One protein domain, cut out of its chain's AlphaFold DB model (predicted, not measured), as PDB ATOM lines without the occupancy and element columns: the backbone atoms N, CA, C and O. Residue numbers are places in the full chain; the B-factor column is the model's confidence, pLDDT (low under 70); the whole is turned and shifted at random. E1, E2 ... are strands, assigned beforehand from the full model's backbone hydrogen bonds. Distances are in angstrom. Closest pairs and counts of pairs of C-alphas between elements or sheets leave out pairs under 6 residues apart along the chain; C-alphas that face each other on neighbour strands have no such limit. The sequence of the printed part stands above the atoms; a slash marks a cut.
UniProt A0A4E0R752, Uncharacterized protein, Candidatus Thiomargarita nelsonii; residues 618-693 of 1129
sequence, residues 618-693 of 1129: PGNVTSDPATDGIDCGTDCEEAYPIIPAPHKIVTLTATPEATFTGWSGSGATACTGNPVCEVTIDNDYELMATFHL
ATOM      1  N   PRO A 618      23.204  12.194 253.715       76.00
ATOM      2  CA  PRO A 618      23.202  13.457 254.450       76.00
ATOM      3  C   PRO A 618      24.576  14.142 254.416       76.00
ATOM      4  O   PRO A 618      25.581  13.623 254.904       76.00
ATOM      5  N   GLY A 619      24.607  15.329 253.814       81.81
ATOM      6  CA  GLY A 619      25.791  16.159 253.628       81.81
ATOM      7  C   GLY A 619      25.556  17.218 252.553       81.81
ATOM      8  O   GLY A 619      24.722  17.044 251.662       81.81
ATOM      9  N   ASN A 620      26.292  18.325 252.640       88.94
ATOM     10  CA  ASN A 620      26.118  19.490 251.773       88.94
ATOM     11  C   ASN A 620      27.350  19.728 250.876       88.94
ATOM     12  O   ASN A 620      28.447  19.249 251.163       88.94
ATOM     13  N   VAL A 621      27.194  20.500 249.800       90.25
ATOM     14  CA  VAL A 621      28.280  21.001 248.947       90.25
ATOM     15  C   VAL A 621      28.115  22.499 248.742       90.25
ATOM     16  O   VAL A 621      27.137  22.923 248.141       90.25
ATOM     17  N   THR A 622      29.107  23.286 249.148       90.81
ATOM     18  CA  THR A 622      29.153  24.739 248.921       90.81
ATOM     19  C   THR A 622      30.249  25.116 247.925       90.81
ATOM     20  O   THR A 622      31.137  24.308 247.642       90.81
ATOM     21  N   SER A 623      30.221  26.341 247.388       90.38
ATOM     22  CA  SER A 623      31.237  26.827 246.444       90.38
ATOM     23  C   SER A 623      31.815  28.211 246.765       90.38
ATOM     24  O   SER A 623      31.144  29.064 247.342       90.38
ATOM     25  N   ASP A 624      33.058  28.448 246.342       86.81
ATOM     26  CA  ASP A 624      33.729  29.755 246.331       86.81
ATOM     27  C   ASP A 624      33.883  30.241 244.870       86.81
ATOM     28  O   ASP A 624      34.412  29.484 244.041       86.81
ATOM     29  N   PRO A 625      33.432  31.465 244.501       76.94
ATOM     30  CA  PRO A 625      32.784  32.484 245.338       76.94
ATOM     31  C   PRO A 625      31.284  32.266 245.576       76.94
ATOM     32  O   PRO A 625      30.486  32.273 244.642       76.94
ATOM     33  N   ALA A 626      30.901  32.222 246.854       71.19
ATOM     34  CA  ALA A 626      29.553  31.905 247.336       71.19
ATOM     35  C   ALA A 626      28.448  32.936 247.008       71.19
ATOM     36  O   ALA A 626      27.285  32.704 247.315       71.19
ATOM     37  N   THR A 627      28.774  34.104 246.441       66.69
ATOM     38  CA  THR A 627      27.784  35.173 246.174       66.69
ATOM     39  C   THR A 627      26.991  34.995 244.875       66.69
ATOM     40  O   THR A 627      25.979  35.659 244.702       66.69
ATOM     41  N   ASP A 628      27.491  34.152 243.973       67.94
ATOM     42  CA  ASP A 628      26.844  33.626 242.764       67.94
ATOM     43  C   ASP A 628      27.439  32.209 242.633       67.94
ATOM     44  O   ASP A 628      28.499  32.055 242.008       67.94
ATOM     45  N   GLY A 629      26.883  31.217 243.337       74.69
ATOM     46  CA  GLY A 629      27.530  29.916 243.520       74.69
ATOM     47  C   GLY A 629      26.632  28.848 244.153       74.69
ATOM     48  O   GLY A 629      25.582  29.147 244.707       74.69
ATOM     49  N   ILE A 630      27.083  27.598 244.060       86.88
ATOM     50  CA  ILE A 630      26.379  26.377 244.478       86.88
ATOM     51  C   ILE A 630      26.368  26.220 246.008       86.88
ATOM     52  O   ILE A 630      27.404  26.428 246.649       86.88
ATOM     53  N   ASP A 631      25.218  25.804 246.547       87.75
ATOM     54  CA  ASP A 631      24.969  25.385 247.935       87.75
ATOM     55  C   ASP A 631      23.885  24.278 247.957       87.75
ATOM     56  O   ASP A 631      22.676  24.543 247.996       87.75
ATOM     57  N   CYS A 632      24.323  23.015 247.892       78.12
ATOM     58  CA  CYS A 632      23.510  21.809 247.677       78.12
ATOM     59  C   CYS A 632      22.611  21.372 248.857       78.12
ATOM     60  O   CYS A 632      22.380  20.178 249.057       78.12
ATOM     61  N   GLY A 633      22.048  22.327 249.596       69.62
ATOM     62  CA  GLY A 633      20.810  22.160 250.363       69.62
ATOM     63  C   GLY A 633      19.612  22.885 249.732       69.62
ATOM     64  O   GLY A 633      18.466  22.490 249.948       69.62
ATOM     65  N   THR A 634      19.863  23.928 248.933       74.75
ATOM     66  CA  THR A 634      18.818  24.763 248.307       74.75
ATOM     67  C   THR A 634      19.084  25.109 246.848       74.75
ATOM     68  O   THR A 634      18.120  25.293 246.108       74.75
ATOM     69  N   ASP A 635      20.350  25.200 246.432       81.50
ATOM     70  CA  ASP A 635      20.723  25.525 245.057       81.50
ATOM     71  C   ASP A 635      21.891  24.660 244.567       81.50
ATOM     72  O   ASP A 635      23.038  24.772 245.002       81.50
ATOM     73  N   CYS A 636      21.566  23.763 243.645       85.81
ATOM     74  CA  CYS A 636      22.466  22.754 243.111       85.81
ATOM     75  C   CYS A 636      23.019  23.108 241.718       85.81
ATOM     76  O   CYS A 636      23.744  22.290 241.145       85.81
ATOM     77  N   GLU A 637      22.653  24.259 241.136       88.19
ATOM     78  CA  GLU A 637      22.904  24.565 239.721       88.19
ATOM     79  C   GLU A 637      23.045  26.080 239.461       88.19
ATOM     80  O   GLU A 637      22.058  26.805 239.485       88.19
ATOM     81  N   GLU A 638      24.253  26.567 239.136       87.50
ATOM     82  CA  GLU A 638      24.508  28.007 238.899       87.50
ATOM     83  C   GLU A 638      24.940  28.309 237.452       87.50
ATOM     84  O   GLU A 638      25.716  27.567 236.835       87.50
ATOM     85  N   ALA A 639      24.466  29.452 236.932       81.62
ATOM     86  CA  ALA A 639      24.687  29.927 235.564       81.62
ATOM     87  C   ALA A 639      25.590  31.182 235.485       81.62
ATOM     88  O   ALA A 639      25.192  32.332 235.735       81.62
ATOM     89  N   TYR A 640      26.824  30.967 235.028       81.50
ATOM     90  CA  TYR A 640      27.892  31.960 234.956       81.50
ATOM     91  C   TYR A 640      27.929  32.704 233.609       81.50
ATOM     92  O   TYR A 640      27.893  32.073 232.555       81.50
ATOM     93  N   PRO A 641      28.065  34.046 233.587       75.00
ATOM     94  CA  PRO A 641      28.248  34.798 232.345       75.00
ATOM     95  C   PRO A 641      29.494  34.367 231.566       75.00
ATOM     96  O   PRO A 641      30.582  34.268 232.135       75.00
ATOM     97  N   ILE A 642      29.360  34.207 230.247       71.44
ATOM     98  CA  ILE A 642      30.497  33.888 229.371       71.44
ATOM     99  C   ILE A 642      31.451  35.091 229.327       71.44
ATOM    100  O   ILE A 642      31.136  36.132 228.741       71.44
ATOM    101  N   ILE A 643      32.637  34.938 229.921       67.69
ATOM    102  CA  ILE A 643      33.708  35.943 229.913       67.69
ATOM    103  C   ILE A 643      34.857  35.533 228.974       67.69
ATOM    104  O   ILE A 643      35.221  34.357 228.923       67.69
ATOM    105  N   PRO A 644      35.478  36.475 228.234       64.94
ATOM    106  CA  PRO A 644      36.718  36.202 227.511       64.94
ATOM    107  C   PRO A 644      37.848  35.810 228.473       64.94
ATOM    108  O   PRO A 644      37.956  36.387 229.553       64.94
ATOM    109  N   ALA A 645      38.706  34.876 228.052       62.09
ATOM    110  CA  ALA A 645      39.741  34.265 228.890       62.09
ATOM    111  C   ALA A 645      40.618  35.270 229.686       62.09
ATOM    112  O   ALA A 645      41.022  36.299 229.129       62.09
ATOM    113  N   PRO A 646      41.006  34.951 230.941       63.59
ATOM    114  CA  PRO A 646      40.822  33.666 231.632       63.59
ATOM    115  C   PRO A 646      39.369  33.398 232.062       63.59
ATOM    116  O   PRO A 646      38.649  34.316 232.440       63.59
ATOM    117  N   HIS A 647      38.946  32.136 231.973       75.38
ATOM    118  CA  HIS A 647      37.605  31.699 232.376       75.38
ATOM    119  C   HIS A 647      37.454  31.673 233.909       75.38
ATOM    120  O   HIS A 647      38.452  31.702 234.635       75.38
ATOM    121  N   LYS A 648      36.210  31.625 234.409       83.44
ATOM    122  CA  LYS A 648      35.927  31.554 235.852       83.44
ATOM    123  C   LYS A 648      36.323  30.174 236.396       83.44
ATOM    124  O   LYS A 648      36.041  29.159 235.765       83.44
ATOM    125  N   ILE A 649      36.951  30.148 237.568       84.44
ATOM    126  CA  ILE A 649      37.182  28.935 238.367       84.44
ATOM    127  C   ILE A 649      36.202  28.971 239.545       84.44
ATOM    128  O   ILE A 649      35.902  30.052 240.056       84.44
ATOM    129  N   VAL A 650      35.680  27.807 239.924       88.12
ATOM    130  CA  VAL A 650      34.743  27.596 241.033       88.12
ATOM    131  C   VAL A 650      35.274  26.449 241.888       88.12
ATOM    132  O   VAL A 650      35.519  25.358 241.370       88.12
ATOM    133  N   THR A 651      35.447  26.684 243.186       89.38
ATOM    134  CA  THR A 651      35.964  25.675 244.124       89.38
ATOM    135  C   THR A 651      34.823  25.135 244.975       89.38
ATOM    136  O   THR A 651      34.246  25.873 245.765       89.38
ATOM    137  N   LEU A 652      34.490  23.857 244.800       90.69
ATOM    138  CA  LEU A 652      33.465  23.113 245.533       90.69
ATOM    139  C   LEU A 652      34.052  22.492 246.808       90.69
ATOM    140  O   LEU A 652      35.120  21.882 246.775       90.69
ATOM    141  N   THR A 653      33.328  22.579 247.920       89.75
ATOM    142  CA  THR A 653      33.693  21.973 249.207       89.75
ATOM    143  C   THR A 653      32.535  21.126 249.717       89.75
ATOM    144  O   THR A 653      31.475  21.660 250.042       89.75
ATOM    145  N   ALA A 654      32.726  19.806 249.812       87.31
ATOM    146  CA  ALA A 654      31.762  18.945 250.490       87.31
ATOM    147  C   ALA A 654      31.894  19.113 252.012       87.31
ATOM    148  O   ALA A 654      32.977  18.954 252.574       87.31
ATOM    149  N   THR A 655      30.781  19.436 252.667       85.19
ATOM    150  CA  THR A 655      30.648  19.509 254.125       85.19
ATOM    151  C   THR A 655      29.832  18.296 254.582       85.19
ATOM    152  O   THR A 655      28.607  18.309 254.449       85.19
ATOM    153  N   PRO A 656      30.486  17.215 255.044       78.25
ATOM    154  CA  PRO A 656      29.793  16.014 255.497       78.25
ATOM    155  C   PRO A 656      28.954  16.274 256.754       78.25
ATOM    156  O   PRO A 656      29.490  16.699 257.775       78.25
ATOM    157  N   GLU A 657      27.661  15.949 256.691       74.38
ATOM    158  CA  GLU A 657      26.852  15.651 257.887       74.38
ATOM    159  C   GLU A 657      26.992  14.167 258.273       74.38
ATOM    160  O   GLU A 657      26.860  13.808 259.439       74.38
ATOM    161  N   ALA A 658      27.346  13.318 257.302       72.38
ATOM    162  CA  ALA A 658      27.832  11.958 257.486       72.38
ATOM    163  C   ALA A 658      29.002  11.654 256.527       72.38
ATOM    164  O   ALA A 658      29.321  12.454 255.647       72.38
ATOM    165  N   THR A 659      29.681  10.517 256.694       80.25
ATOM    166  CA  THR A 659      31.017  10.275 256.116       80.25
ATOM    167  C   THR A 659      31.046  10.358 254.587       80.25
ATOM    168  O   THR A 659      30.413   9.567 253.887       80.25
ATOM    169  N   PHE A 660      31.818  11.319 254.067       82.69
ATOM    170  CA  PHE A 660      31.963  11.590 252.636       82.69
ATOM    171  C   PHE A 660      32.918  10.595 251.961       82.69
ATOM    172  O   PHE A 660      34.098  10.513 252.307       82.69
ATOM    173  N   THR A 661      32.426   9.863 250.962       79.06
ATOM    174  CA  THR A 661      33.170   8.785 250.290       79.06
ATOM    175  C   THR A 661      33.780   9.187 248.946       79.06
ATOM    176  O   THR A 661      34.705   8.517 248.486       79.06
ATOM    177  N   GLY A 662      33.343  10.296 248.335       84.38
ATOM    178  CA  GLY A 662      34.029  10.884 247.179       84.38
ATOM    179  C   GLY A 662      33.147  11.597 246.151       84.38
ATOM    180  O   GLY A 662      31.921  11.650 246.258       84.38
ATOM    181  N   TRP A 663      33.821  12.134 245.128       85.88
ATOM    182  CA  TRP A 663      33.229  12.807 243.969       85.88
ATOM    183  C   TRP A 663      33.142  11.874 242.753       85.88
ATOM    184  O   TRP A 663      34.065  11.111 242.467       85.88
ATOM    185  N   SER A 664      32.068  11.994 241.976       85.06
ATOM    186  CA  SER A 664      31.887  11.332 240.675       85.06
ATOM    187  C   SER A 664      31.165  12.257 239.682       85.06
ATOM    188  O   SER A 664      30.755  13.353 240.053       85.06
ATOM    189  N   GLY A 665      31.058  11.872 238.407       83.69
ATOM    190  CA  GLY A 665      30.424  12.686 237.353       83.69
ATOM    191  C   GLY A 665      31.396  13.207 236.284       83.69
ATOM    192  O   GLY A 665      32.554  12.792 236.226       83.69
ATOM    193  N   SER A 666      30.920  14.091 235.401       79.25
ATOM    194  CA  SER A 666      31.657  14.535 234.204       79.25
ATOM    195  C   SER A 666      32.793  15.519 234.506       79.25
ATOM    196  O   SER A 666      33.788  15.530 233.782       79.25
ATOM    197  N   GLY A 667      32.678  16.296 235.590       74.44
ATOM    198  CA  GLY A 667      33.738  17.184 236.090       74.44
ATOM    199  C   GLY A 667      34.704  16.536 237.093       74.44
ATOM    200  O   GLY A 667      35.723  17.132 237.438       74.44
ATOM    201  N   ALA A 668      34.424  15.315 237.566       73.56
ATOM    202  CA  ALA A 668      35.093  14.744 238.740       73.56
ATOM    203  C   ALA A 668      36.592  14.437 238.558       73.56
ATOM    204  O   ALA A 668      37.317  14.307 239.538       73.56
ATOM    205  N   THR A 669      37.094  14.372 237.323       73.56
ATOM    206  CA  THR A 669      38.533  14.211 237.042       73.56
ATOM    207  C   THR A 669      39.373  15.441 237.402       73.56
ATOM    208  O   THR A 669      40.596  15.319 237.477       73.56
ATOM    209  N   ALA A 670      38.751  16.600 237.649       68.44
ATOM    210  CA  ALA A 670      39.415  17.785 238.195       68.44
ATOM    211  C   ALA A 670      39.514  17.765 239.739       68.44
ATOM    212  O   ALA A 670      40.344  18.471 240.317       68.44
ATOM    213  N   CYS A 671      38.728  16.918 240.415       76.06
ATOM    214  CA  CYS A 671      38.729  16.779 241.869       76.06
ATOM    215  C   CYS A 671      39.975  16.015 242.347       76.06
ATOM    216  O   CYS A 671      39.964  14.795 242.493       76.06
ATOM    217  N   THR A 672      41.075  16.736 242.575       64.12
ATOM    218  CA  THR A 672      42.343  16.153 243.057       64.12
ATOM    219  C   THR A 672      42.468  16.118 244.584       64.12
ATOM    220  O   THR A 672      43.372  15.463 245.102       64.12
ATOM    221  N   GLY A 673      41.553  16.777 245.304       63.81
ATOM    222  CA  GLY A 673      41.421  16.730 246.759       63.81
ATOM    223  C   GLY A 673      40.140  16.026 247.217       63.81
ATOM    224  O   GLY A 673      39.150  15.931 246.494       63.81
ATOM    225  N   ASN A 674      40.158  15.549 248.460       71.12
ATOM    226  CA  ASN A 674      38.980  15.130 249.214       71.12
ATOM    227  C   ASN A 674      39.038  15.891 250.558       71.12
ATOM    228  O   ASN A 674      40.091  15.827 251.199       71.12
ATOM    229  N   PRO A 675      38.002  16.656 250.971       79.00
ATOM    230  CA  PRO A 675      36.669  16.804 250.360       79.00
ATOM    231  C   PRO A 675      36.511  17.963 249.344       79.00
ATOM    232  O   PRO A 675      35.399  18.233 248.893       79.00
ATOM    233  N   VAL A 676      37.592  18.655 248.959       86.94
ATOM    234  CA  VAL A 676      37.555  19.868 248.102       86.94
ATOM    235  C   VAL A 676      37.858  19.566 246.625       86.94
ATOM    236  O   VAL A 676      38.840  18.890 246.322       86.94
ATOM    237  N   CYS A 677      37.064  20.118 245.700       87.94
ATOM    238  CA  CYS A 677      37.203  19.959 244.247       87.94
ATOM    239  C   CYS A 677      37.213  21.310 243.506       87.94
ATOM    240  O   CYS A 677      36.344  22.142 243.734       87.94
ATOM    241  N   GLU A 678      38.145  21.530 242.573       88.69
ATOM    242  CA  GLU A 678      38.215  22.764 241.767       88.69
ATOM    243  C   GLU A 678      37.749  22.521 240.323       88.69
ATOM    244  O   GLU A 678      38.211  21.589 239.665       88.69
ATOM    245  N   VAL A 679      36.856  23.372 239.805       87.69
ATOM    246  CA  VAL A 679      36.259  23.256 238.463       87.69
ATOM    247  C   VAL A 679      36.473  24.552 237.672       87.69
ATOM    248  O   VAL A 679      36.261  25.649 238.182       87.69
ATOM    249  N   THR A 680      36.887  24.451 236.405       87.81
ATOM    250  CA  THR A 680      36.982  25.606 235.488       87.81
ATOM    251  C   THR A 680      35.744  25.656 234.601       87.81
ATOM    252  O   THR A 680      35.449  24.679 233.922       87.81
ATOM    253  N   ILE A 681      35.033  26.782 234.577       85.44
ATOM    254  CA  ILE A 681      33.802  26.949 233.794       85.44
ATOM    255  C   ILE A 681      34.160  27.323 232.354       85.44
ATOM    256  O   ILE A 681      34.351  28.497 232.034       85.44
ATOM    257  N   ASP A 682      34.308  26.313 231.498       83.75
ATOM    258  CA  ASP A 682      34.490  26.482 230.051       83.75
ATOM    259  C   ASP A 682      33.463  25.715 229.192       83.75
ATOM    260  O   ASP A 682      33.319  26.002 227.999       83.75
ATOM    261  N   ASN A 683      32.718  24.799 229.815       83.25
ATOM    262  CA  ASN A 683      31.630  23.978 229.289       83.25
ATOM    263  C   ASN A 683      30.628  23.700 230.429       83.25
ATOM    264  O   ASN A 683      30.900  24.037 231.585       83.25
ATOM    265  N   ASP A 684      29.512  23.040 230.116       82.56
ATOM    266  CA  ASP A 684      28.557  22.592 231.134       82.56
ATOM    267  C   ASP A 684      29.036  21.301 231.831       82.56
ATOM    268  O   ASP A 684      29.503  20.363 231.175       82.56
ATOM    269  N   TYR A 685      28.904  21.235 233.160       86.94
ATOM    270  CA  TYR A 685      29.432  20.145 234.001       86.94
ATOM    271  C   TYR A 685      28.405  19.623 235.018       86.94
ATOM    272  O   TYR A 685      27.616  20.394 235.557       86.94
ATOM    273  N   GLU A 686      28.467  18.321 235.334       88.50
ATOM    274  CA  GLU A 686      27.625  17.663 236.346       88.50
ATOM    275  C   GLU A 686      28.486  16.772 237.266       88.50
ATOM    276  O   GLU A 686      29.231  15.910 236.784       88.50
ATOM    277  N   LEU A 687      28.416  16.990 238.585       89.25
ATOM    278  CA  LEU A 687      29.147  16.226 239.610       89.25
ATOM    279  C   LEU A 687      28.198  15.635 240.668       89.25
ATOM    280  O   LEU A 687      27.106  16.145 240.888       89.25
ATOM    281  N   MET A 688      28.627  14.577 241.356       87.56
ATOM    282  CA  MET A 688      27.892  13.930 242.447       87.56
ATOM    283  C   MET A 688      28.812  13.655 243.645       87.56
ATOM    284  O   MET A 688      29.869  13.043 243.479       87.56
ATOM    285  N   ALA A 689      28.384  14.092 244.829       83.81
ATOM    286  CA  ALA A 689      29.001  13.865 246.135       83.81
ATOM    287  C   ALA A 689      28.242  12.779 246.913       83.81
ATOM    288  O   ALA A 689      27.020  12.864 247.046       83.81
ATOM    289  N   THR A 690      28.951  11.789 247.457       83.88
ATOM    290  CA  THR A 690      28.332  10.686 248.215       83.88
ATOM    291  C   THR A 690      28.723  10.725 249.692       83.88
ATOM    292  O   THR A 690      29.905  10.811 250.022       83.88
ATOM    293  N   PHE A 691      27.727  10.604 250.567       82.88
ATOM    294  CA  PHE A 691      27.810  10.561 252.025       82.88
ATOM    295  C   PHE A 691      27.074   9.310 252.539       82.88
ATOM    296  O   PHE A 691      26.032   8.941 251.996       82.88
ATOM    297  N   HIS A 692      27.573   8.655 253.589       79.06
ATOM    298  CA  HIS A 692      26.884   7.525 254.229       79.06
ATOM    299  C   HIS A 692      26.697   7.753 255.726       79.06
ATOM    300  O   HIS A 692      27.658   8.074 256.424       79.06
ATOM    301  N   LEU A 693      25.467   7.544 256.208       73.19
ATOM    302  CA  LEU A 693      25.162   7.525 257.634       73.19
ATOM    303  C   LEU A 693      25.808   6.285 258.264       73.19
ATOM    304  O   LEU A 693      25.570   5.161 257.815       73.19
TER     305      LEU A 693
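What this domain is: This is residues 618 to 693 of the 1129 residues of an uncharacterized protein of Candidatus Thiomargarita nelsonii (UniProt A0A4E0R752). The domain is a small, elongated sandwich: a sheet of three strands, E1, E3 and E5, is face to face with a two-stranded sheet of E4 and E6, and the strands of the one stand at 26 degrees to those of the other. E2 lies outside both sheets, after a long looping stretch, residues 625 to 636. The printed part has 76 residues, with no named helix and six named strands, E1 to E6 along the chain; the class is all strand. The sheet orders are E1, E3, E5 and E4, E6, both antiparallel. The whole is compact, with a radius of gyration of the C-alphas of 12.3 A, and spans 43 by 24 by 15 A.

How they stand to each other: E1, residues 619 to 624, is an edge strand and the antiparallel neighbour of the inner strand E3, residues 649 to 656; N 622 and O 653 are within hydrogen-bond range at 3.0 A. On the other side of E3 is the edge strand E5, residues 676 to 680, also antiparallel, with N 652 and O 677 at 2.7 A. In the second sheet E4, residues 659 to 665, is antiparallel to E6, residues 685 to 692, at 157 degrees between directions; N 661 and O 690 are 2.9 A apart. The parts of the two sheets that face each other are 9.2 A centre to centre, and their best planes are 13 degrees apart. The closest C-alphas of E1 and E6 are those of Gly 619 and Phe 691, 6.2 A. E2, residues 637 to 641, pairs with no named strand and is apart from E1, E3, E4, E5 and E6.

Where its parts are: E1 begins at C-alpha 619, (25.791, 16.159, 253.628), and is 17.4 A long from first to last C-alpha. E2 measures 13.7 A. E3 runs 22.7 A from C-alpha 649, (37.182, 28.935, 238.367). E4 measures 18.9 A and E5 13.9 A. E6 measures 24.0 A and ends at C-alpha 692, (26.884, 7.525, 254.229).

The domain as a whole: The two C-alphas farthest apart are those of Pro 644, in the link from E2 to E3, and Leu 693, 43.2 A. The first and last printed C-alphas, of Pro 618 and Leu 693, are 7.0 A apart. The printed part has no cut. The link E1 to E2 is long, with 12 residues; E3 to E4 and E5 to E6 are tight. The mean pLDDT of the printed part is 80.3; residues 627 to 628, 633, 643 to 646, 670 and 672 to 673 are under 70.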